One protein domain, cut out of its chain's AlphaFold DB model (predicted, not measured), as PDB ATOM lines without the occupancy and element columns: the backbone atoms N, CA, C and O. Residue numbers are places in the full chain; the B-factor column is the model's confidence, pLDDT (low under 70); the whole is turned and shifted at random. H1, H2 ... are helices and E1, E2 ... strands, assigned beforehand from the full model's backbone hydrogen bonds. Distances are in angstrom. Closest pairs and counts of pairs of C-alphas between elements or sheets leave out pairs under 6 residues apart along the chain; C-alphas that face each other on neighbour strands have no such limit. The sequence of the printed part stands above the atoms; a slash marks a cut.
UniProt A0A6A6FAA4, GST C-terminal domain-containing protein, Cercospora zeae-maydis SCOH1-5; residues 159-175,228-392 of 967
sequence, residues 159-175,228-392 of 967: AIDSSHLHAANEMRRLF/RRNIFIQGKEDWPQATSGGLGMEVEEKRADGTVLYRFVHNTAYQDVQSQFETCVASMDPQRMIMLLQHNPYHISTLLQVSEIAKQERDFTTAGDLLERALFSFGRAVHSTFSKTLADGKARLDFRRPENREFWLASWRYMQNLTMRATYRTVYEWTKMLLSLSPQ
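This is residues 159 to 175 and 228 to 392 of the 967 residues of the protein "GST C-terminal domain-containing protein" of Cercospora zeae-maydis SCOH1-5 (UniProt A0A6A6FAA4). A bundle of helices running up and down, H2, H3, H4, H5 and H7, with H8 folded back along H7, has a small sheet of three strands at one end, where the hairpin of E1 and E2 crosses the end of H5 and the beginning of H7. H1 meets the beginning of H8, far from the sheet, and points away from the sheet; short H6 packs on one face of the sheet, over E3, and residues 228 to 246, a long stretch with no named element, lead into E1. The printed part has 182 residues with eight named helices and three named strands, in the order H1 E1 E2 H2 H3 H4 H5 H6 E3 H7 H8, and is mostly helix. The sheet is mixed, in the order E1 E2 E3. The whole is compact, with a radius of gyration of the C-alphas of 16.3 A and spans of 47 by 43 by 30 A.

H1, residues 167 to 175, and H8, residues 376 to 389, only just touch, with 3 pairs of C-alphas within 8 A, and touch only at their ends; the closest C-alphas, of Ala 167 and Thr 378, are 5.8 A apart. E1, residues 247 to 254, and E2, residues 260 to 266, form an antiparallel hairpin, with N 250 and O 263 at 2.9 A and N 263 and O 250 at 3.1 A. E2 is parallel to E3, residues 347 to 349, with N 262 and O 348 at 2.9 A. H2, residues 268 to 282, and H3, residues 286 to 295, touch at Cys 280 and Met 289, their closest C-alphas, 6.0 A apart. H3 touches H4, residues 300 to 312, at a steep tilt of 43 degrees, with the C-alphas of Leu 293 and Thr 302 closest at 6.2 A. H4 touches H5, residues 316 to 333, at a shallow tilt of 12 degrees, opposite ways, with the C-alphas of Ser 307 and Ala 319 closest at 4.2 A. H5 touches H7, residues 354 to 372, at a steep tilt of 41 degrees, with the C-alphas of Leu 323 and Tyr 366 closest at 5.9 A. H2, H3, H4, H5 and H7 form an up and down bundle, each helix running against the one before it. H5 only grazes the sheet with residues 329 to 333, and H2 with residues 268 to 274. H6, residues 338 to 343, is on the sheet at a height of 8.1 A, only just over E3, with 3 of its C-alphas falling on that strand. E2, the helices H2 to H6 and E3 make a strand-helix-strand unit, two parallel neighbour strands with helices between. H7 stands up from the sheet, its line rising 74 degrees out of the local plane. H7 and H8 touch as a helical hairpin, with the C-alphas of Met 367 and Val 379 closest at 5.6 A. H8 lies on the same face of the sheet as H6. Every O i to N i+4 pair is within hydrogen-bond range in H1, H2, H3, H4, H5 and H8; in H6 it is 1 of 2 and in H7 13 of 15.

H1 begins at C-alpha 167, at (134.442, 134.089, 83.835). E1 is 21.6 A long and E2 19.8 A. H2 is 21.0 A, H3 14.7 A, H4 18.5 A and H5 25.9 A long, H5 ending at C-alpha 333, at (153.737, 130.973, 91.875). After H6 and E3, H7 measures 27.7 A and H8 20.2 A, ending at C-alpha 389, at (142.316, 136.062, 102.907).

The two C-alphas farthest apart are those of Ala 256 and Gln 287, 49.3 A. Residues 176 to 227 are cut out and not printed, and C-alphas 175 and 228 are 24.5 A apart across the cut. The link from H1 to E1 runs across the cut; of the links that are printed whole, each is tight. The mean pLDDT of the printed part is 90.6, and no printed residue is under 70.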
ATOM      1  N   ALA A 159     134.152 129.580 101.923       93.06
ATOM      2  CA  ALA A 159     134.620 128.583 100.970       93.06
ATOM      3  C   ALA A 159     134.236 128.985  99.532       93.06
ATOM      4  O   ALA A 159     133.159 129.549  99.289       93.06
ATOM      5  N   ILE A 160     135.123 128.684  98.579       93.38
ATOM      6  CA  ILE A 160     134.980 129.107  97.180       93.38
ATOM      7  C   ILE A 160     134.978 127.930  96.213       93.38
ATOM      8  O   ILE A 160     135.677 126.930  96.403       93.38
ATOM      9  N   ASP A 161     134.235 128.088  95.123       90.62
ATOM     10  CA  ASP A 161     134.211 127.127  94.026       90.62
ATOM     11  C   ASP A 161     135.135 127.585  92.889       90.62
ATOM     12  O   ASP A 161     134.852 128.543  92.163       90.62
ATOM     13  N   SER A 162     136.237 126.857  92.695       87.50
ATOM     14  CA  SER A 162     137.220 127.136  91.642       87.50
ATOM     15  C   SER A 162     136.636 127.091  90.225       87.50
ATOM     16  O   SER A 162     137.161 127.759  89.335       87.50
ATOM     17  N   SER A 163     135.522 126.383  89.997       88.25
ATOM     18  CA  SER A 163     134.843 126.379  88.696       88.25
ATOM     19  C   SER A 163     134.172 127.721  88.374       88.25
ATOM     20  O   SER A 163     134.098 128.102  87.200       88.25
ATOM     21  N   HIS A 164     133.750 128.465  89.402       91.56
ATOM     22  CA  HIS A 164     133.089 129.764  89.287       91.56
ATOM     23  C   HIS A 164     134.066 130.954  89.242       91.56
ATOM     24  O   HIS A 164     133.672 132.027  88.783       91.56
ATOM     25  N   LEU A 165     135.339 130.779  89.627       91.38
ATOM     26  CA  LEU A 165     136.383 131.811  89.480       91.38
ATOM     27  C   LEU A 165     136.692 132.163  88.013       91.38
ATOM     28  O   LEU A 165     137.231 133.235  87.738       91.38
ATOM     29  N   HIS A 166     136.367 131.283  87.063       91.00
ATOM     30  CA  HIS A 166     136.643 131.490  85.641       91.00
ATOM     31  C   HIS A 166     135.435 132.087  84.905       91.00
ATOM     32  O   HIS A 166     134.483 131.374  84.581       91.00
ATOM     33  N   ALA A 167     135.514 133.367  84.533       88.75
ATOM     34  CA  ALA A 167     134.442 134.089  83.835       88.75
ATOM     35  C   ALA A 167     133.952 133.393  82.547       88.75
ATOM     36  O   ALA A 167     132.761 133.407  82.242       88.75
ATOM     37  N   ALA A 168     134.836 132.697  81.823       87.06
ATOM     38  CA  ALA A 168     134.479 131.918  80.632       87.06
ATOM     39  C   ALA A 168     133.479 130.772  80.903       87.06
ATOM     40  O   ALA A 168     132.804 130.319  79.978       87.06
ATOM     41  N   ASN A 169     133.359 130.294  82.147       88.94
ATOM     42  CA  ASN A 169     132.333 129.326  82.538       88.94
ATOM     43  C   ASN A 169     130.978 130.006  82.771       88.94
ATOM     44  O   ASN A 169     129.959 129.466  82.343       88.94
ATOM     45  N   GLU A 170     130.955 131.200  83.372       90.38
ATOM     46  CA  GLU A 170     129.728 131.991  83.505       90.38
ATOM     47  C   GLU A 170     129.222 132.480  82.139       90.38
ATOM     48  O   GLU A 170     128.052 132.271  81.830       90.38
ATOM     49  N   MET A 171     130.092 133.005  81.269       87.12
ATOM     50  CA  MET A 171     129.717 133.391  79.900       87.12
ATOM     51  C   MET A 171     129.097 132.218  79.127       87.12
ATOM     52  O   MET A 171     128.051 132.375  78.501       87.12
ATOM     53  N   ARG A 172     129.672 131.010  79.245       87.44
ATOM     54  CA  ARG A 172     129.126 129.795  78.614       87.44
ATOM     55  C   ARG A 172     127.768 129.372  79.183       87.44
ATOM     56  O   ARG A 172     126.963 128.786  78.464       87.44
ATOM     57  N   ARG A 173     127.520 129.653  80.466       86.62
ATOM     58  CA  ARG A 173     126.250 129.392  81.165       86.62
ATOM     59  C   ARG A 173     125.166 130.410  80.799       86.62
ATOM     60  O   ARG A 173     124.000 130.037  80.751       86.62
ATOM     61  N   LEU A 174     125.540 131.668  80.560       84.81
ATOM     62  CA  LEU A 174     124.618 132.758  80.226       84.81
ATOM     63  C   LEU A 174     124.271 132.815  78.728       84.81
ATOM     64  O   LEU A 174     123.118 133.062  78.391       84.81
ATOM     65  N   PHE A 175     125.244 132.567  77.843       82.75
ATOM     66  CA  PHE A 175     125.116 132.811  76.397       82.75
ATOM     67  C   PHE A 175     125.420 131.589  75.505       82.75
ATOM     68  O   PHE A 175     125.438 131.696  74.280       82.75
ATOM     69  N   ARG A 228     149.483 125.805  80.597       76.44
ATOM     70  CA  ARG A 228     148.531 126.925  80.687       76.44
ATOM     71  C   ARG A 228     147.485 126.736  81.787       76.44
ATOM     72  O   ARG A 228     146.786 127.702  82.099       76.44
ATOM     73  N   ARG A 229     147.374 125.542  82.390       82.06
ATOM     74  CA  ARG A 229     146.394 125.287  83.454       82.06
ATOM     75  C   ARG A 229     146.762 126.052  84.726       82.06
ATOM     76  O   ARG A 229     147.899 125.998  85.186       82.06
ATOM     77  N   ASN A 230     145.785 126.739  85.306       89.94
ATOM     78  CA  ASN A 230     145.972 127.644  86.440       89.94
ATOM     79  C   ASN A 230     144.805 127.551  87.441       89.94
ATOM     80  O   ASN A 230     143.733 127.054  87.091       89.94
ATOM     81  N   ILE A 231     145.007 128.055  88.663       89.31
ATOM     82  CA  ILE A 231     143.964 128.190  89.696       89.31
ATOM     83  C   ILE A 231     143.041 129.395  89.450       89.31
ATOM     84  O   ILE A 231     141.837 129.283  89.651       89.31
ATOM     85  N   PHE A 232     143.583 130.528  88.992       91.75
ATOM     86  CA  PHE A 232     142.842 131.783  88.852       91.75
ATOM     87  C   PHE A 232     142.354 132.001  87.416       91.75
ATOM     88  O   PHE A 232     141.153 132.076  87.170       91.75
ATOM     89  N   ILE A 233     143.289 132.067  86.462       91.81
ATOM     90  CA  ILE A 233     143.038 132.448  85.065       91.81
ATOM     91  C   ILE A 233     143.800 131.508  84.139       91.81
ATOM     92  O   ILE A 233     145.012 131.371  84.268       91.81
ATOM     93  N   GLN A 234     143.110 130.864  83.198       88.88
ATOM     94  CA  GLN A 234     143.744 129.937  82.255       88.88
ATOM     95  C   GLN A 234     144.614 130.696  81.239       88.88
ATOM     96  O   GLN A 234     144.186 131.706  80.684       88.88
ATOM     97  N   GLY A 235     145.838 130.218  81.001       85.56
ATOM     98  CA  GLY A 235     146.818 130.911  80.161       85.56
ATOM     99  C   GLY A 235     146.419 130.969  78.683       85.56
ATOM    100  O   GLY A 235     146.109 129.935  78.090       85.56
ATOM    101  N   LYS A 236     146.468 132.161  78.076       86.81
ATOM    102  CA  LYS A 236     146.079 132.381  76.671       86.81
ATOM    103  C   LYS A 236     147.113 131.880  75.661       86.81
ATOM    104  O   LYS A 236     148.225 131.454  76.001       86.81
ATOM    105  N   GLU A 237     146.719 131.894  74.388       77.88
ATOM    106  CA  GLU A 237     147.528 131.351  73.298       77.88
ATOM    107  C   GLU A 237     148.611 132.293  72.774       77.88
ATOM    108  O   GLU A 237     149.699 131.824  72.434       77.88
ATOM    109  N   ASP A 238     148.347 133.598  72.776       79.56
ATOM    110  CA  ASP A 238     149.233 134.663  72.299       79.56
ATOM    111  C   ASP A 238     150.123 135.283  73.395       79.56
ATOM    112  O   ASP A 238     150.946 136.152  73.105       79.56
ATOM    113  N   TRP A 239     150.041 134.800  74.639       87.25
ATOM    114  CA  TRP A 239     150.944 135.208  75.718       87.25
ATOM    115  C   TRP A 239     152.368 134.614  75.558       87.25
ATOM    116  O   TRP A 239     152.515 133.400  75.390       87.25
ATOM    117  N   PRO A 240     153.439 135.434  75.670       83.50
ATOM    118  CA  PRO A 240     154.839 134.998  75.660       83.50
ATOM    119  C   PRO A 240     155.158 133.795  76.567       83.50
ATOM    120  O   PRO A 240     154.846 133.792  77.760       83.50
ATOM    121  N   GLN A 241     155.862 132.794  76.033       78.19
ATOM    122  CA  GLN A 241     156.317 131.628  76.801       78.19
ATOM    123  C   GLN A 241     157.588 131.956  77.603       78.19
ATOM    124  O   GLN A 241     158.706 131.760  77.133       78.19
ATOM    125  N   ALA A 242     157.404 132.454  78.827       77.38
ATOM    126  CA  ALA A 242     158.470 132.770  79.782       77.38
ATOM    127  C   ALA A 242     158.131 132.263  81.200       77.38
ATOM    128  O   ALA A 242     156.986 131.900  81.491       77.38
ATOM    129  N   THR A 243     159.131 132.222  82.083       78.50
ATOM    130  CA  THR A 243     159.017 131.769  83.486       78.50
ATOM    131  C   THR A 243     158.161 132.723  84.346       78.50
ATOM    132  O   THR A 243     157.573 133.678  83.837       78.50
ATOM    133  N   SER A 244     158.055 132.481  85.659       74.19
ATOM    134  CA  SER A 244     157.382 133.388  86.610       74.19
ATOM    135  C   SER A 244     158.193 134.651  86.957       74.19
ATOM    136  O   SER A 244     157.855 135.349  87.907       74.19
ATOM    137  N   GLY A 245     159.302 134.929  86.257       76.88
ATOM    138  CA  GLY A 245     160.162 136.095  86.515       76.88
ATOM    139  C   GLY A 245     160.916 136.084  87.854       76.88
ATOM    140  O   GLY A 245     161.703 136.985  88.094       76.88
ATOM    141  N   GLY A 246     160.705 135.074  88.709       85.75
ATOM    142  CA  GLY A 246     161.267 135.012  90.063       85.75
ATOM    143  C   GLY A 246     160.254 135.191  91.199       85.75
ATOM    144  O   GLY A 246     160.646 135.133  92.363       85.75
ATOM    145  N   LEU A 247     158.966 135.350  90.871       93.50
ATOM    146  CA  LEU A 247     157.854 135.282  91.822       93.50
ATOM    147  C   LEU A 247     157.627 133.832  92.292       93.50
ATOM    148  O   LEU A 247     157.539 132.913  91.464       93.50
ATOM    149  N   GLY A 248     157.491 133.653  93.607       93.69
ATOM    150  CA  GLY A 248     157.127 132.405  94.290       93.69
ATOM    151  C   GLY A 248     156.209 132.656  95.497       93.69
ATOM    152  O   GLY A 248     155.902 133.802  95.821       93.69
ATOM    153  N   MET A 249     155.769 131.590  96.172       95.88
ATOM    154  CA  MET A 249     154.936 131.657  97.379       95.88
ATOM    155  C   MET A 249     155.411 130.655  98.433       95.88
ATOM    156  O   MET A 249     155.674 129.490  98.126       95.88
ATOM    157  N   GLU A 250     155.448 131.092  99.689       94.75
ATOM    158  CA  GLU A 250     155.841 130.286 100.845       94.75
ATOM    159  C   GLU A 250     154.713 130.177 101.880       94.75
ATOM    160  O   GLU A 250     153.787 130.992 101.915       94.75
ATOM    161  N   VAL A 251     154.806 129.160 102.741       96.50
ATOM    162  CA  VAL A 251     153.979 129.032 103.948       96.50
ATOM    163  C   VAL A 251     154.709 129.714 105.101       96.50
ATOM    164  O   VAL A 251     155.814 129.305 105.445       96.50
ATOM    165  N   GLU A 252     154.080 130.720 105.700       91.62
ATOM    166  CA  GLU A 252     154.629 131.486 106.824       91.62
ATOM    167  C   GLU A 252     154.205 130.880 108.173       91.62
ATOM    168  O   GLU A 252     155.037 130.679 109.054       91.62
ATOM    169  N   GLU A 253     152.932 130.496 108.317       93.50
ATOM    170  CA  GLU A 253     152.388 129.919 109.554       93.50
ATOM    171  C   GLU A 253     151.336 128.836 109.250       93.50
ATOM    172  O   GLU A 253     150.565 128.947 108.295       93.50
ATOM    173  N   LYS A 254     151.252 127.800 110.093       92.81
ATOM    174  CA  LYS A 254     150.126 126.849 110.128       92.81
ATOM    175  C   LYS A 254     149.505 126.889 111.520       92.81
ATOM    176  O   LYS A 254     150.139 126.457 112.481       92.81
ATOM    177  N   ARG A 255     148.286 127.417 111.624       91.31
ATOM    178  CA  ARG A 255     147.603 127.675 112.897       91.31
ATOM    179  C   ARG A 255     146.831 126.455 113.395       91.31
ATOM    180  O   ARG A 255     146.438 125.577 112.627       91.31
ATOM    181  N   ALA A 256     146.589 126.414 114.705       81.69
ATOM    182  CA  ALA A 256     145.899 125.306 115.373       81.69
ATOM    183  C   ALA A 256     144.398 125.185 115.018       81.69
ATOM    184  O   ALA A 256     143.797 124.138 115.253       81.69
ATOM    185  N   ASP A 257     143.798 126.218 114.418       80.38
ATOM    186  CA  ASP A 257     142.439 126.212 113.843       80.38
ATOM    187  C   ASP A 257     142.374 125.593 112.422       80.38
ATOM    188  O   ASP A 257     141.300 125.462 111.814       80.38
ATOM    189  N   GLY A 258     143.531 125.200 111.881       84.31
ATOM    190  CA  GLY A 258     143.694 124.683 110.526       84.31
ATOM    191  C   GLY A 258     143.769 125.761 109.443       84.31
ATOM    192  O   GLY A 258     143.752 125.404 108.263       84.31
ATOM    193  N   THR A 259     143.842 127.049 109.797       91.75
ATOM    194  CA  THR A 259     144.171 128.111 108.836       91.75
ATOM    195  C   THR A 259     145.671 128.143 108.545       91.75
ATOM    196  O   THR A 259     146.506 127.725 109.354       91.75
ATOM    197  N   VAL A 260     146.028 128.590 107.341       95.81
ATOM    198  CA  VAL A 260     147.417 128.628 106.867       95.81
ATOM    199  C   VAL A 260     147.718 130.014 106.318       95.81
ATOM    200  O   VAL A 260     147.060 130.468 105.379       95.81
ATOM    201  N   LEU A 261     148.716 130.669 106.907       95.75
ATOM    202  CA  LEU A 261     149.232 131.954 106.459       95.75
ATOM    203  C   LEU A 261     150.280 131.724 105.373       95.75
ATOM    204  O   LEU A 261     151.229 130.956 105.559       95.75
ATOM    205  N   TYR A 262     150.104 132.406 104.250       96.81
ATOM    206  CA  TYR A 262     151.025 132.395 103.124       96.81
ATOM    207  C   TYR A 262     151.587 133.796 102.878       96.81
ATOM    208  O   TYR A 262     150.989 134.805 103.264       96.81
ATOM    209  N   ARG A 263     152.711 133.847 102.164       94.69
ATOM    210  CA  ARG A 263     153.302 135.080 101.634       94.69
ATOM    211  C   ARG A 263     153.817 134.851 100.217       94.69
ATOM    212  O   ARG A 263     154.366 133.782  99.932       94.69
ATOM    213  N   PHE A 264     153.664 135.838  99.341       95.69
ATOM    214  CA  PHE A 264     154.447 135.887  98.108       95.69
ATOM    215  C   PHE A 264     155.888 136.313  98.419       95.69
ATOM    216  O   PHE A 264     156.157 136.979  99.419       95.69
ATOM    217  N   VAL A 265     156.829 135.850  97.597       93.56
ATOM    218  CA  VAL A 265     158.269 136.064  97.775       93.56
ATOM    219  C   VAL A 265     158.900 136.365  96.420       93.56
ATOM    220  O   VAL A 265     158.678 135.646  95.442       93.56
ATOM    221  N   HIS A 266     159.706 137.420  96.376       93.50
ATOM    222  CA  HIS A 266     160.470 137.835  95.204       93.50
ATOM    223  C   HIS A 266     161.922 137.377  95.353       93.50
ATOM    224  O   HIS A 266     162.590 137.751  96.318       93.50
ATOM    225  N   ASN A 267     162.419 136.564  94.415       91.19
ATOM    226  CA  ASN A 267     163.845 136.230  94.365       91.19
ATOM    227  C   ASN A 267     164.681 137.414  93.835       91.19
ATOM    228  O   ASN A 267     164.130 138.377  93.306       91.19
ATOM    229  N   THR A 268     166.010 137.332  93.928       87.94
ATOM    230  CA  THR A 268     166.925 138.413  93.511       87.94
ATOM    231  C   THR A 268     166.690 138.910  92.080       87.94
ATOM    232  O   THR A 268     166.681 140.113  91.854       87.94
ATOM    233  N   ALA A 269     166.411 138.017  91.125       87.44
ATOM    234  CA  ALA A 269     166.128 138.407  89.742       87.44
ATOM    235  C   ALA A 269     164.810 139.193  89.600       87.44
ATOM    236  O   ALA A 269     164.734 140.105  88.782       87.44
ATOM    237  N   TYR A 270     163.790 138.887  90.410       92.38
ATOM    238  CA  TYR A 270     162.568 139.696  90.469       92.38
ATOM    239  C   TYR A 270     162.834 141.045  91.159       92.38
ATOM    240  O   TYR A 270     162.357 142.072  90.689       92.38
ATOM    241  N   GLN A 271     163.644 141.070  92.223       90.94
ATOM    242  CA  GLN A 271     164.030 142.301  92.930       90.94
ATOM    243  C   GLN A 271     164.796 143.277  92.013       90.94
ATOM    244  O   GLN A 271     164.478 144.467  91.988       90.94
ATOM    245  N   ASP A 272     165.725 142.779  91.184       88.12
ATOM    246  CA  ASP A 272     166.424 143.582  90.166       88.12
ATOM    247  C   ASP A 272     165.452 144.179  89.123       88.12
ATOM    248  O   ASP A 272     165.669 145.294  88.642       88.12
ATOM    249  N   VAL A 273     164.367 143.475  88.766       90.06
ATOM    250  CA  VAL A 273     163.322 143.993  87.857       90.06
ATOM    251  C   VAL A 273     162.387 144.979  88.569       90.06
ATOM    252  O   VAL A 273     161.992 145.975  87.961       90.06
ATOM    253  N   GLN A 274     162.096 144.783  89.855       91.12
ATOM    254  CA  GLN A 274     161.316 145.731  90.656       91.12
ATOM    255  C   GLN A 274     162.063 147.069  90.824       91.12
ATOM    256  O   GLN A 274     161.457 148.124  90.653       91.12
ATOM    257  N   SER A 275     163.385 147.049  91.031       87.44
ATOM    258  CA  SER A 275     164.218 148.269  91.060       87.44
ATOM    259  C   SER A 275     164.222 149.001  89.701       87.44
ATOM    260  O   SER A 275     164.115 150.231  89.631       87.44
ATOM    261  N   GLN A 276     164.220 148.254  88.585       88.56
ATOM    262  CA  GLN A 276     164.016 148.819  87.241       88.56
ATOM    263  C   GLN A 276     162.602 149.394  87.045       88.56
ATOM    264  O   GLN A 276     162.449 150.405  86.357       88.56
ATOM    265  N   PHE A 277     161.572 148.788  87.644       90.25
ATOM    266  CA  PHE A 277     160.196 149.290  87.608       90.25
ATOM    267  C   PHE A 277     160.059 150.621  88.353       90.25
ATOM    268  O   PHE A 277     159.582 151.585  87.753       90.25
ATOM    269  N   GLU A 278     160.537 150.717  89.598       86.56
ATOM    270  CA  GLU A 278     160.522 151.972  90.368       86.56
ATOM    271  C   GLU A 278     161.269 153.087  89.634       86.56
ATOM    272  O   GLU A 278     160.793 154.215  89.533       86.56
ATOM    273  N   THR A 279     162.405 152.741  89.031       84.94
ATOM    274  CA  THR A 279     163.189 153.634  88.175       84.94
ATOM    275  C   THR A 279     162.409 154.122  86.946       84.94
ATOM    276  O   THR A 279     162.545 155.281  86.549       84.94
ATOM    277  N   CYS A 280     161.569 153.276  86.340       85.38
ATOM    278  CA  CYS A 280     160.692 153.688  85.240       85.38
ATOM    279  C   CYS A 280     159.556 154.598  85.731       85.38
ATOM    280  O   CYS A 280     159.323 155.635  85.107       85.38
ATOM    281  N   VAL A 281     158.912 154.270  86.859       83.75
ATOM    282  CA  VAL A 281     157.863 155.097  87.491       83.75
ATOM    283  C   VAL A 281     158.403 156.484  87.847       83.75
ATOM    284  O   VAL A 281     157.818 157.489  87.449       83.75
ATOM    285  N   ALA A 282     159.571 156.556  88.492       81.31
ATOM    286  CA  ALA A 282     160.247 157.808  88.833       81.31
ATOM    287  C   ALA A 282     160.636 158.651  87.601       81.31
ATOM    288  O   ALA A 282     160.805 159.862  87.716       81.31
ATOM    289  N   SER A 283     160.759 158.033  86.419       82.31
ATOM    290  CA  SER A 283     161.014 158.745  85.159       82.31
ATOM    291  C   SER A 283     159.758 159.275  84.455       82.31
ATOM    292  O   SER A 283     159.894 159.983  83.461       82.31
ATOM    293  N   MET A 284     158.559 158.941  84.955       80.25
ATOM    294  CA  MET A 284     157.249 159.381  84.444       80.25
ATOM    295  C   MET A 284     157.012 159.133  82.936       80.25
ATOM    296  O   MET A 284     156.211 159.823  82.308       80.25
ATOM    297  N   ASP A 285     157.682 158.134  82.353       82.69
ATOM    298  CA  ASP A 285     157.620 157.800  80.922       82.69
ATOM    299  C   ASP A 285     156.911 156.444  80.687       82.69
ATOM    300  O   ASP A 285     157.520 155.381  80.886       82.69
ATOM    301  N   PRO A 286     155.646 156.446  80.210       83.75
ATOM    302  CA  PRO A 286     154.899 155.237  79.857       83.75
ATOM    303  C   PRO A 286     155.623 154.311  78.872       83.75
ATOM    304  O   PRO A 286     155.520 153.085  78.979       83.75
ATOM    305  N   GLN A 287     156.393 154.858  77.927       86.50
ATOM    306  CA  GLN A 287     157.042 154.065  76.885       86.50
ATOM    307  C   GLN A 287     158.152 153.179  77.459       86.50
ATOM    308  O   GLN A 287     158.336 152.047  76.998       86.50
ATOM    309  N   ARG A 288     158.844 153.647  78.507       86.56
ATOM    310  CA  ARG A 288     159.847 152.860  79.246       86.56
ATOM    311  C   ARG A 288     159.199 151.736  80.048       86.56
ATOM    312  O   ARG A 288     159.759 150.644  80.100       86.56
ATOM    313  N   MET A 289     157.995 151.954  80.579       86.62
ATOM    314  CA  MET A 289     157.215 150.905  81.252       86.62
ATOM    315  C   MET A 289     156.804 149.792  80.280       86.62
ATOM    316  O   MET A 289     156.950 148.612  80.593       86.62
ATOM    317  N   ILE A 290     156.360 150.163  79.073       87.69
ATOM    318  CA  ILE A 290     156.018 149.213  78.003       87.69
ATOM    319  C   ILE A 290     157.261 148.419  77.567       87.69
ATOM    320  O   ILE A 290     157.187 147.198  77.440       87.69
ATOM    321  N   MET A 291     158.422 149.067  77.410       87.38
ATOM    322  CA  MET A 291     159.680 148.372  77.094       87.38
ATOM    323  C   MET A 291     160.134 147.428  78.217       87.38
ATOM    324  O   MET A 291     160.539 146.297  77.943       87.38
ATOM    325  N   LEU A 292     160.025 147.841  79.486       89.25
ATOM    326  CA  LEU A 292     160.319 146.969  80.627       89.25
ATOM    327  C   LEU A 292     159.399 145.740  80.632       89.25
ATOM    328  O   LEU A 292     159.863 144.631  80.898       89.25
ATOM    329  N   LEU A 293     158.119 145.920  80.285       89.94
ATOM    330  CA  LEU A 293     157.161 144.826  80.161       89.94
ATOM    331  C   LEU A 293     157.481 143.896  78.982       89.94
ATOM    332  O   LEU A 293     157.343 142.689  79.126       89.94
ATOM    333  N   GLN A 294     157.957 144.406  77.843       87.88
ATOM    334  CA  GLN A 294     158.389 143.562  76.718       87.88
ATOM    335  C   GLN A 294     159.545 142.622  77.100       87.88
ATOM    336  O   GLN A 294     159.565 141.469  76.668       87.88
ATOM    337  N   HIS A 295     160.479 143.088  77.934       87.69
ATOM    338  CA  HIS A 295     161.597 142.274  78.424       87.69
ATOM    339  C   HIS A 295     161.224 141.364  79.605       87.69
ATOM    340  O   HIS A 295     161.678 140.221  79.651       87.69
ATOM    341  N   ASN A 296     160.377 141.832  80.527       91.06
ATOM    342  CA  ASN A 296     159.981 141.115  81.744       91.06
ATOM    343  C   ASN A 296     158.454 140.917  81.797       91.06
ATOM    344  O   ASN A 296     157.765 141.492  82.644       91.06
ATOM    345  N   PRO A 297     157.878 140.085  80.909       90.38
ATOM    346  CA  PRO A 297     156.463 140.167  80.553       90.38
ATOM    347  C   PRO A 297     155.523 139.463  81.545       90.38
ATOM    348  O   PRO A 297     154.363 139.214  81.237       90.38
ATOM    349  N   TYR A 298     156.018 139.113  82.731       92.06
ATOM    350  CA  TYR A 298     155.243 138.551  83.842       92.06
ATOM    351  C   TYR A 298     155.553 139.240  85.186       92.06
ATOM    352  O   TYR A 298     155.219 138.705  86.240       92.06
ATOM    353  N   HIS A 299     156.189 140.415  85.153       93.62
ATOM    354  CA  HIS A 299     156.447 141.243  86.330       93.62
ATOM    355  C   HIS A 299     155.165 141.972  86.767       93.62
ATOM    356  O   HIS A 299     154.569 142.699  85.965       93.62
ATOM    357  N   ILE A 300     154.721 141.770  88.012       94.31
ATOM    358  CA  ILE A 300     153.368 142.153  88.444       94.31
ATOM    359  C   ILE A 300     153.197 143.673  88.500       94.31
ATOM    360  O   ILE A 300     152.313 144.190  87.818       94.31
ATOM    361  N   SER A 301     154.061 144.399  89.216       92.44
ATOM    362  CA  SER A 301     154.034 145.869  89.290       92.44
ATOM    363  C   SER A 301     153.952 146.531  87.906       92.44
ATOM    364  O   SER A 301     153.146 147.441  87.695       92.44
ATOM    365  N   THR A 302     154.703 146.024  86.918       92.88
ATOM    366  CA  THR A 302     154.662 146.560  85.545       92.88
ATOM    367  C   THR A 302     153.350 146.226  84.833       92.88
ATOM    368  O   THR A 302     152.784 147.105  84.186       92.88
ATOM    369  N   LEU A 303     152.827 144.999  84.967       93.81
ATOM    370  CA  LEU A 303     151.506 144.628  84.433       93.81
ATOM    371  C   LEU A 303     150.397 145.513  85.022       93.81
ATOM    372  O   LEU A 303     149.554 146.012  84.280       93.81
ATOM    373  N   LEU A 304     150.429 145.760  86.334       93.62
ATOM    374  CA  LEU A 304     149.449 146.596  87.027       93.62
ATOM    375  C   LEU A 304     149.517 148.056  86.565       93.62
ATOM    376  O   LEU A 304     148.481 148.620  86.210       93.62
ATOM    377  N   GLN A 305     150.710 148.650  86.483       92.06
ATOM    378  CA  GLN A 305     150.849 150.046  86.062       92.06
ATOM    379  C   GLN A 305     150.549 150.256  84.566       92.06
ATOM    380  O   GLN A 305     149.922 151.253  84.211       92.06
ATOM    381  N   VAL A 306     150.926 149.315  83.688       92.00
ATOM    382  CA  VAL A 306     150.607 149.388  82.246       92.00
ATOM    383  C   VAL A 306     149.124 149.099  81.977       92.00
ATOM    384  O   VAL A 306     148.550 149.708  81.078       92.00
ATOM    385  N   SER A 307     148.457 148.260  82.783       92.75
ATOM    386  CA  SER A 307     146.997 148.071  82.683       92.75
ATOM    387  C   SER A 307     146.205 149.332  83.058       92.75
ATOM    388  O   SER A 307     145.182 149.616  82.438       92.75
ATOM    389  N   GLU A 308     146.701 150.136  84.006       89.94
ATOM    390  CA  GLU A 308     146.105 151.433  84.347       89.94
ATOM    391  C   GLU A 308     146.326 152.469  83.226       89.94
ATOM    392  O   GLU A 308     145.404 153.204  82.888       89.94
ATOM    393  N   ILE A 309     147.498 152.468  82.574       89.88
ATOM    394  CA  ILE A 309     147.761 153.301  81.384       89.88
ATOM    395  C   ILE A 309     146.807 152.919  80.238       89.88
ATOM    396  O   ILE A 309     146.130 153.788  79.694       89.88
ATOM    397  N   ALA A 310     146.656 151.626  79.931       89.94
ATOM    398  CA  ALA A 310     145.714 151.155  78.907       89.94
ATOM    399  C   ALA A 310     144.251 151.532  79.232       89.94
ATOM    400  O   ALA A 310     143.497 151.936  78.346       89.94
ATOM    401  N   LYS A 311     143.853 151.483  80.512       89.94
ATOM    402  CA  LYS A 311     142.544 151.967  80.990       89.94
ATOM    403  C   LYS A 311     142.368 153.478  80.778       89.94
ATOM    404  O   LYS A 311     141.284 153.898  80.375       89.94
ATOM    405  N   GLN A 312     143.407 154.290  80.992       89.62
ATOM    406  CA  GLN A 312     143.383 155.735  80.709       89.62
ATOM    407  C   GLN A 312     143.279 156.028  79.201       89.62
ATOM    408  O   GLN A 312     142.525 156.917  78.800       89.62
ATOM    409  N   GLU A 313     143.937 155.225  78.360       89.31
ATOM    410  CA  GLU A 313     143.798 155.239  76.891       89.31
ATOM    411  C   GLU A 313     142.447 154.674  76.390       89.31
ATOM    412  O   GLU A 313     142.154 154.739  75.197       89.31
ATOM    413  N   ARG A 314     141.591 154.180  77.301       88.69
ATOM    414  CA  ARG A 314     140.292 153.517  77.055       88.69
ATOM    415  C   ARG A 314     140.373 152.148  76.363       88.69
ATOM    416  O   ARG A 314     139.337 151.612  75.966       88.69
ATOM    417  N   ASP A 315     141.551 151.532  76.283       89.12
ATOM    418  CA  ASP A 315     141.705 150.130  75.874       89.12
ATOM    419  C   ASP A 315     141.452 149.188  77.065       89.12
ATOM    420  O   ASP A 315     142.355 148.593  77.666       89.12
ATOM    421  N   PHE A 316     140.171 149.048  77.412       88.25
ATOM    422  CA  PHE A 316     139.707 148.142  78.466       88.25
ATOM    423  C   PHE A 316     139.983 146.658  78.158       88.25
ATOM    424  O   PHE A 316     140.026 145.844  79.084       88.25
ATOM    425  N   THR A 317     140.193 146.304  76.885       88.44
ATOM    426  CA  THR A 317     140.473 144.932  76.436       88.44
ATOM    427  C   THR A 317     141.919 144.550  76.741       88.44
ATOM    428  O   THR A 317     142.157 143.532  77.392       88.44
ATOM    429  N   THR A 318     142.889 145.387  76.359       90.06
ATOM    430  CA  THR A 318     144.302 145.182  76.715       90.06
ATOM    431  C   THR A 318     144.520 145.359  78.217       90.06
ATOM    432  O   THR A 318     145.244 144.565  78.817       90.06
ATOM    433  N   ALA A 319     143.842 146.313  78.872       91.31
ATOM    434  CA  ALA A 319     143.870 146.423  80.335       91.31
ATOM    435  C   ALA A 319     143.375 145.130  81.018       91.31
ATOM    436  O   ALA A 319     144.024 144.630  81.937       91.31
ATOM    437  N   GLY A 320     142.267 144.551  80.537       91.56
ATOM    438  CA  GLY A 320     141.741 143.270  81.015       91.56
ATOM    439  C   GLY A 320     142.711 142.103  80.802       91.56
ATOM    440  O   GLY A 320     142.927 141.319  81.725       91.56
ATOM    441  N   ASP A 321     143.350 142.017  79.631       91.56
ATOM    442  CA  ASP A 321     144.342 140.976  79.333       91.56
ATOM    443  C   ASP A 321     145.559 141.032  80.268       91.56
ATOM    444  O   ASP A 321     146.003 140.005  80.781       91.56
ATOM    445  N   LEU A 322     146.062 142.236  80.552       93.19
ATOM    446  CA  LEU A 322     147.197 142.454  81.453       93.19
ATOM    447  C   LEU A 322     146.878 142.066  82.907       93.19
ATOM    448  O   LEU A 322     147.736 141.506  83.595       93.19
ATOM    449  N   LEU A 323     145.641 142.291  83.359       94.62
ATOM    450  CA  LEU A 323     145.155 141.856  84.675       94.62
ATOM    451  C   LEU A 323     144.985 140.332  84.745       94.62
ATOM    452  O   LEU A 323     145.481 139.692  85.677       94.62
ATOM    453  N   GLU A 324     144.370 139.733  83.723       94.38
ATOM    454  CA  GLU A 324     144.268 138.276  83.560       94.38
ATOM    455  C   GLU A 324     145.659 137.613  83.573       94.38
ATOM    456  O   GLU A 324     145.862 136.563  84.193       94.38
ATOM    457  N   ARG A 325     146.652 138.272  82.971       93.19
ATOM    458  CA  ARG A 325     148.051 137.838  82.913       93.19
ATOM    459  C   ARG A 325     148.813 137.980  84.236       93.19
ATOM    460  O   ARG A 325     149.660 137.130  84.545       93.19
ATOM    461  N   ALA A 326     148.518 139.010  85.029       95.19
ATOM    462  CA  ALA A 326     149.053 139.160  86.383       95.19
ATOM    463  C   ALA A 326     148.530 138.037  87.293       95.19
ATOM    464  O   ALA A 326     149.315 137.324  87.923       95.19
ATOM    465  N   LEU A 327     147.218 137.789  87.268       95.50
ATOM    466  CA  LEU A 327     146.574 136.719  88.037       95.50
ATOM    467  C   LEU A 327     147.041 135.319  87.607       95.50
ATOM    468  O   LEU A 327     147.330 134.482  88.463       95.50
ATOM    469  N   PHE A 328     147.231 135.068  86.307       94.00
ATOM    470  CA  PHE A 328     147.891 133.846  85.824       94.00
ATOM    471  C   PHE A 328     149.306 133.681  86.402       94.00
ATOM    472  O   PHE A 328     149.704 132.570  86.757       94.00
ATOM    473  N   SER A 329     150.068 134.768  86.532       93.94
ATOM    474  CA  SER A 329     151.442 134.730  87.049       93.94
ATOM    475  C   SER A 329     151.492 134.414  88.541       93.94
ATOM    476  O   SER A 329     152.229 133.503  88.921       93.94
ATOM    477  N   PHE A 330     150.628 135.032  89.351       95.25
ATOM    478  CA  PHE A 330     150.405 134.607  90.738       95.25
ATOM    479  C   PHE A 330     149.996 133.134  90.825       95.25
ATOM    480  O   PHE A 330     150.591 132.370  91.580       95.25
ATOM    481  N   GLY A 331     149.048 132.691  89.994       92.44
ATOM    482  CA  GLY A 331     148.577 131.302  89.967       92.44
ATOM    483  C   GLY A 331     149.605 130.262  89.495       92.44
ATOM    484  O   GLY A 331     149.373 129.070  89.680       92.44
ATOM    485  N   ARG A 332     150.743 130.687  88.921       91.31
ATOM    486  CA  ARG A 332     151.926 129.836  88.671       91.31
ATOM    487  C   ARG A 332     152.914 129.817  89.843       91.31
ATOM    488  O   ARG A 332     153.745 128.917  89.904       91.31
ATOM    489  N   ALA A 333     152.847 130.807  90.730       93.56
ATOM    490  CA  ALA A 333     153.737 130.973  91.875       93.56
ATOM    491  C   ALA A 333     153.191 130.361  93.179       93.56
ATOM    492  O   ALA A 333     153.964 130.178  94.118       93.56
ATOM    493  N   VAL A 334     151.887 130.054  93.255       94.19
ATOM    494  CA  VAL A 334     151.242 129.542  94.478       94.19
ATOM    495  C   VAL A 334     151.854 128.236  94.998       94.19
ATOM    496  O   VAL A 334     152.200 127.329  94.240       94.19
ATOM    497  N   HIS A 335     151.916 128.106  96.325       95.31
ATOM    498  CA  HIS A 335     152.366 126.883  96.986       95.31
ATOM    499  C   HIS A 335     151.386 125.719  96.738       95.31
ATOM    500  O   HIS A 335     150.174 125.916  96.663       95.31
ATOM    501  N   SER A 336     151.880 124.479  96.677       93.00
ATOM    502  CA  SER A 336     151.083 123.294  96.298       93.00
ATOM    503  C   SER A 336     149.850 123.037  97.178       93.00
ATOM    504  O   SER A 336     148.840 122.524  96.698       93.00
ATOM    505  N   THR A 337     149.892 123.424  98.457       93.75
ATOM    506  CA  THR A 337     148.745 123.323  99.380       93.75
ATOM    507  C   THR A 337     147.728 124.454  99.227       93.75
ATOM    508  O   THR A 337     146.576 124.276  99.628       93.75
ATOM    509  N   PHE A 338     148.127 125.598  98.655       94.50
ATOM    510  CA  PHE A 338     147.337 126.831  98.640       94.50
ATOM    511  C   PHE A 338     145.977 126.626  97.975       94.50
ATOM    512  O   PHE A 338     144.954 126.971  98.560       94.50
ATOM    513  N   SER A 339     145.951 125.964  96.812       91.94
ATOM    514  CA  SER A 339     144.713 125.704  96.065       91.94
ATOM    515  C   SER A 339     143.675 124.902  96.849       91.94
ATOM    516  O   SER A 339     142.485 125.071  96.595       91.94
ATOM    517  N   LYS A 340     144.099 124.038  97.783       92.81
ATOM    518  CA  LYS A 340     143.170 123.315  98.654       92.81
ATOM    519  C   LYS A 340     142.708 124.208  99.804       92.81
ATOM    520  O   LYS A 340     141.511 124.379  99.991       92.81
ATOM    521  N   THR A 341     143.644 124.821 100.533       93.69
ATOM    522  CA  THR A 341     143.300 125.684 101.677       93.69
ATOM    523  C   THR A 341     142.455 126.894 101.279       93.69
ATOM    524  O   THR A 341     141.685 127.376 102.099       93.69
ATOM    525  N   LEU A 342     142.580 127.381 100.041       93.50
ATOM    526  CA  LEU A 342     141.757 128.464  99.507       93.50
ATOM    527  C   LEU A 342     140.315 127.997  99.251       93.50
ATOM    528  O   LEU A 342     139.387 128.657  99.701       93.50
ATOM    529  N   ALA A 343     140.127 126.837  98.609       92.88
ATOM    530  CA  ALA A 343     138.802 126.235  98.426       92.88
ATOM    531  C   ALA A 343     138.116 125.937  99.774       92.88
ATOM    532  O   ALA A 343     136.936 126.232  99.940       92.88
ATOM    533  N   ASP A 344     138.881 125.454 100.761       92.06
ATOM    534  CA  ASP A 344     138.426 125.204 102.137       92.06
ATOM    535  C   ASP A 344     138.137 126.503 102.949       92.06
ATOM    536  O   ASP A 344     137.750 126.411 104.114       92.06
ATOM    537  N   GLY A 345     138.363 127.708 102.395       92.75
ATOM    538  CA  GLY A 345     138.172 129.004 103.081       92.75
ATOM    539  C   GLY A 345     139.213 129.330 104.171       92.75
ATOM    540  O   GLY A 345     139.026 130.236 104.989       92.75
ATOM    541  N   LYS A 346     140.322 128.580 104.215       94.44
ATOM    542  CA  LYS A 346     141.330 128.567 105.295       94.44
ATOM    543  C   LYS A 346     142.710 129.125 104.917       94.44
ATOM    544  O   LYS A 346     143.606 129.145 105.761       94.44
ATOM    545  N   ALA A 347     142.904 129.589 103.685       95.19
ATOM    546  CA  ALA A 347     144.092 130.355 103.303       95.19
ATOM    547  C   ALA A 347     144.032 131.784 103.875       95.19
ATOM    548  O   ALA A 347     142.957 132.379 103.936       95.19
ATOM    549  N   ARG A 348     145.181 132.338 104.277       95.88
ATOM    550  CA  ARG A 348     145.342 133.726 104.739       95.88
ATOM    551  C   ARG A 348     146.540 134.393 104.071       95.88
ATOM    552  O   ARG A 348     147.511 133.711 103.739       95.88
ATOM    553  N   LEU A 349     146.468 135.711 103.893       95.31
ATOM    554  CA  LEU A 349     147.481 136.509 103.195       95.31
ATOM    555  C   LEU A 349     147.631 137.882 103.880       95.31
ATOM    556  O   LEU A 349     146.732 138.715 103.782       95.31
ATOM    557  N   ASP A 350     148.746 138.115 104.583       93.62
ATOM    558  CA  ASP A 350     148.977 139.348 105.361       93.62
ATOM    559  C   ASP A 350     149.066 140.585 104.446       93.62
ATOM    560  O   ASP A 350     149.922 140.647 103.562       93.62
ATOM    561  N   PHE A 351     148.201 141.578 104.666       94.12
ATOM    562  CA  PHE A 351     148.123 142.798 103.855       94.12
ATOM    563  C   PHE A 351     149.299 143.773 104.072       94.12
ATOM    564  O   PHE A 351     149.543 144.672 103.262       94.12
ATOM    565  N   ARG A 352     150.071 143.610 105.149       92.50
ATOM    566  CA  ARG A 352     151.208 144.489 105.469       92.50
ATOM    567  C   ARG A 352     152.415 144.242 104.566       92.50
ATOM    568  O   ARG A 352     153.252 145.132 104.431       92.50
ATOM    569  N   ARG A 353     152.482 143.086 103.900       92.12
ATOM    570  CA  ARG A 353     153.528 142.719 102.930       92.12
ATOM    571  C   ARG A 353     153.218 143.295 101.530       92.12
ATOM    572  O   ARG A 353     152.150 142.974 101.001       92.12
ATOM    573  N   PRO A 354     154.092 144.110 100.903       90.88
ATOM    574  CA  PRO A 354     153.840 144.693  99.576       90.88
ATOM    575  C   PRO A 354     153.535 143.657  98.480       90.88
ATOM    576  O   PRO A 354     152.616 143.838  97.685       90.88
ATOM    577  N   GLU A 355     154.239 142.524  98.493       91.94
ATOM    578  CA  GLU A 355     154.111 141.428  97.519       91.94
ATOM    579  C   GLU A 355     152.725 140.770  97.585       91.94
ATOM    580  O   GLU A 355     152.183 140.287  96.590       91.94
ATOM    581  N   ASN A 356     152.117 140.786  98.773       94.94
ATOM    582  CA  ASN A 356     150.743 140.350  98.964       94.94
ATOM    583  C   ASN A 356     149.753 141.408  98.448       94.94
ATOM    584  O   ASN A 356     148.750 141.039  97.834       94.94
ATOM    585  N   ARG A 357     150.013 142.712  98.648       93.75
ATOM    586  CA  ARG A 357     149.123 143.802  98.191       93.75
ATOM    587  C   ARG A 357     148.965 143.856  96.676       93.75
ATOM    588  O   ARG A 357     147.851 144.097  96.209       93.75
ATOM    589  N   GLU A 358     150.013 143.533  95.919       94.06
ATOM    590  CA  GLU A 358     149.926 143.384  94.460       94.06
ATOM    591  C   GLU A 358     148.838 142.371  94.040       94.06
ATOM    592  O   GLU A 358     148.103 142.616  93.079       94.06
ATOM    593  N   PHE A 359     148.668 141.265  94.780       96.00
ATOM    594  CA  PHE A 359     147.620 140.272  94.508       96.00
ATOM    595  C   PHE A 359     146.211 140.807  94.804       96.00
ATOM    596  O   PHE A 359     145.295 140.595  94.000       96.00
ATOM    597  N   TRP A 360     146.026 141.532  95.915       95.81
ATOM    598  CA  TRP A 360     144.752 142.196  96.230       95.81
ATOM    599  C   TRP A 360     144.377 143.215  95.142       95.81
ATOM    600  O   TRP A 360     143.239 143.217  94.668       95.81
ATOM    601  N   LEU A 361     145.342 144.021  94.681       95.62
ATOM    602  CA  LEU A 361     145.123 145.040  93.651       95.62
ATOM    603  C   LEU A 361     144.812 144.437  92.276       95.62
ATOM    604  O   LEU A 361     143.880 144.889  91.607       95.62
ATOM    605  N   ALA A 362     145.547 143.394  91.869       96.12
ATOM    606  CA  ALA A 362     145.274 142.641  90.643       96.12
ATOM    607  C   ALA A 362     143.853 142.061  90.647       96.12
ATOM    608  O   ALA A 362     143.107 142.217  89.679       96.12
ATOM    609  N   SER A 363     143.467 141.445  91.766       95.88
ATOM    610  CA  SER A 363     142.152 140.829  91.952       95.88
ATOM    611  C   SER A 363     141.025 141.864  91.919       95.88
ATOM    612  O   SER A 363     140.032 141.662  91.223       95.88
ATOM    613  N   TRP A 364     141.186 143.000  92.604       95.44
ATOM    614  CA  TRP A 364     140.189 144.076  92.608       95.44
ATOM    615  C   TRP A 364     140.023 144.735  91.235       95.44
ATOM    616  O   TRP A 364     138.897 144.864  90.752       95.44
ATOM    617  N   ARG A 365     141.124 145.111  90.563       94.69
ATOM    618  CA  ARG A 365     141.060 145.663  89.197       94.69
ATOM    619  C   ARG A 365     140.409 144.661  88.231       94.69
ATOM    620  O   ARG A 365     139.607 145.066  87.391       94.69
ATOM    621  N   TYR A 366     140.675 143.358  88.382       95.19
ATOM    622  CA  TYR A 366     140.004 142.320  87.592       95.19
ATOM    623  C   TYR A 366     138.506 142.205  87.908       95.19
ATOM    624  O   TYR A 366     137.699 142.149  86.983       95.19
ATOM    625  N   MET A 367     138.099 142.268  89.181       95.06
ATOM    626  CA  MET A 367     136.681 142.325  89.564       95.06
ATOM    627  C   MET A 367     135.950 143.506  88.907       95.06
ATOM    628  O   MET A 367     134.833 143.320  88.429       95.06
ATOM    629  N   GLN A 368     136.580 144.683  88.806       92.44
ATOM    630  CA  GLN A 368     136.000 145.830  88.087       92.44
ATOM    631  C   GLN A 368     135.929 145.614  86.561       92.44
ATOM    632  O   GLN A 368     134.990 146.070  85.916       92.44
ATOM    633  N   ASN A 369     136.862 144.871  85.956       91.31
ATOM    634  CA  ASN A 369     136.729 144.459  84.552       91.31
ATOM    635  C   ASN A 369     135.550 143.481  84.356       91.31
ATOM    636  O   ASN A 369     134.792 143.587  83.392       91.31
ATOM    637  N   LEU A 370     135.349 142.560  85.302       91.62
ATOM    638  CA  LEU A 370     134.265 141.578  85.278       91.62
ATOM    639  C   LEU A 370     132.867 142.174  85.526       91.62
ATOM    640  O   LEU A 370     131.894 141.664  84.967       91.62
ATOM    641  N   THR A 371     132.730 143.250  86.310       90.94
ATOM    642  CA  THR A 371     131.433 143.941  86.466       90.94
ATOM    643  C   THR A 371     130.982 144.591  85.159       90.94
ATOM    644  O   THR A 371     129.805 144.481  84.819       90.94
ATOM    645  N   MET A 372     131.904 145.158  84.367       86.81
ATOM    646  CA  MET A 372     131.603 145.652  83.011       86.81
ATOM    647  C   MET A 372     131.149 144.534  82.055       86.81
ATOM    648  O   MET A 372     130.353 144.781  81.154       86.81
ATOM    649  N   ARG A 373     131.607 143.293  82.274       86.12
ATOM    650  CA  ARG A 373     131.195 142.085  81.526       86.12
ATOM    651  C   ARG A 373     129.920 141.427  82.083       86.12
ATOM    652  O   ARG A 373     129.504 140.390  81.577       86.12
ATOM    653  N   ALA A 374     129.316 141.998  83.131       89.44
ATOM    654  CA  ALA A 374     128.135 141.490  83.841       89.44
ATOM    655  C   ALA A 374     128.241 140.047  84.399       89.44
ATOM    656  O   ALA A 374     127.224 139.437  84.738       89.44
ATOM    657  N   THR A 375     129.450 139.495  84.561       92.50
ATOM    658  CA  THR A 375     129.679 138.144  85.117       92.50
ATOM    659  C   THR A 375     129.639 138.163  86.649       92.50
ATOM    660  O   THR A 375     130.659 138.023  87.334       92.50
ATOM    661  N   TYR A 376     128.453 138.426  87.201       93.75
ATOM    662  CA  TYR A 376     128.273 138.705  88.626       93.75
ATOM    663  C   TYR A 376     128.471 137.492  89.551       93.75
ATOM    664  O   TYR A 376     128.864 137.703  90.701       93.75
ATOM    665  N   ARG A 377     128.267 136.236  89.112       94.69
ATOM    666  CA  ARG A 377     128.591 135.062  89.956       94.69
ATOM    667  C   ARG A 377     130.101 134.913  90.100       94.69
ATOM    668  O   ARG A 377     130.561 134.645  91.209       94.69
ATOM    669  N   THR A 378     130.867 135.134  89.032       95.56
ATOM    670  CA  THR A 378     132.333 135.156  89.125       95.56
ATOM    671  C   THR A 378     132.807 136.320  90.005       95.56
ATOM    672  O   THR A 378     133.596 136.081  90.914       95.56
ATOM    673  N   VAL A 379     132.279 137.543  89.844       96.19
ATOM    674  CA  VAL A 379     132.627 138.678  90.737       96.19
ATOM    675  C   VAL A 379     132.330 138.358  92.208       96.19
ATOM    676  O   VAL A 379     133.162 138.624  93.074       96.19
ATOM    677  N   TYR A 380     131.178 137.749  92.507       96.06
ATOM    678  CA  TYR A 380     130.807 137.362  93.870       96.06
ATOM    679  C   TYR A 380     131.790 136.347  94.486       96.06
ATOM    680  O   TYR A 380     132.251 136.549  95.609       96.06
ATOM    681  N   GLU A 381     132.186 135.304  93.748       95.62
ATOM    682  CA  GLU A 381     133.174 134.320  94.223       95.62
ATOM    683  C   GLU A 381     134.582 134.920  94.391       95.62
ATOM    684  O   GLU A 381     135.248 134.623  95.381       95.62
ATOM    685  N   TRP A 382     135.012 135.834  93.512       96.31
ATOM    686  CA  TRP A 382     136.251 136.602  93.716       96.31
ATOM    687  C   TRP A 382     136.176 137.516  94.953       96.31
ATOM    688  O   TRP A 382     137.160 137.648  95.682       96.31
ATOM    689  N   THR A 383     135.002 138.083  95.253       96.00
ATOM    690  CA  THR A 383     134.784 138.894  96.464       96.00
ATOM    691  C   THR A 383     134.868 138.034  97.730       96.00
ATOM    692  O   THR A 383     135.568 138.409  98.671       96.00
ATOM    693  N   LYS A 384     134.229 136.850  97.744       95.12
ATOM    694  CA  LYS A 384     134.379 135.868  98.835       95.12
ATOM    695  C   LYS A 384     135.827 135.409  98.995       95.12
ATOM    696  O   LYS A 384     136.311 135.346 100.122       95.12
ATOM    697  N   MET A 385     136.526 135.136  97.889       95.50
ATOM    698  CA  MET A 385     137.934 134.737  97.910       95.50
ATOM    699  C   MET A 385     138.789 135.787  98.619       95.50
ATOM    700  O   MET A 385     139.504 135.433  99.553       95.50
ATOM    701  N   LEU A 386     138.704 137.063  98.225       96.00
ATOM    702  CA  LEU A 386     139.482 138.119  98.879       96.00
ATOM    703  C   LEU A 386     139.105 138.275 100.360       96.00
ATOM    704  O   LEU A 386     139.993 138.303 101.209       96.00
ATOM    705  N   LEU A 387     137.811 138.261 100.694       94.94
ATOM    706  CA  LEU A 387     137.357 138.327 102.087       94.94
ATOM    707  C   LEU A 387     137.836 137.122 102.924       94.94
ATOM    708  O   LEU A 387     138.076 137.265 104.118       94.94
ATOM    709  N   SER A 388     138.058 135.952 102.316       94.38
ATOM    710  CA  SER A 388     138.653 134.794 103.002       94.38
ATOM    711  C   SER A 388     140.128 135.000 103.386       94.38
ATOM    712  O   SER A 388     140.593 134.380 104.343       94.38
ATOM    713  N   LEU A 389     140.872 135.879 102.694       95.56
ATOM    714  CA  LEU A 389     142.316 136.062 102.907       95.56
ATOM    715  C   LEU A 389     142.648 136.907 104.144       95.56
ATOM    716  O   LEU A 389     143.620 136.590 104.836       95.56
ATOM    717  N   SER A 390     141.827 137.914 104.457       93.75
ATOM    718  CA  SER A 390     141.676 138.418 105.826       93.75
ATOM    719  C   SER A 390     140.220 138.821 106.103       93.75
ATOM    720  O   SER A 390     139.797 139.908 105.703       93.75
ATOM    721  N   PRO A 391     139.448 137.971 106.809       90.56
ATOM    722  CA  PRO A 391     138.044 138.247 107.103       90.56
ATOM    723  C   PRO A 391     137.839 139.251 108.246       90.56
ATOM    724  O   PRO A 391     136.724 139.728 108.427       90.56
ATOM    725  N   GLN A 392     138.875 139.551 109.040       86.06
ATOM    726  CA  GLN A 392     138.774 140.476 110.180       86.06
ATOM    727  C   GLN A 392     139.207 141.900 109.822       86.06
ATOM    728  O   GLN A 392     138.524 142.840 110.215       86.06
TER     729      GLN A 392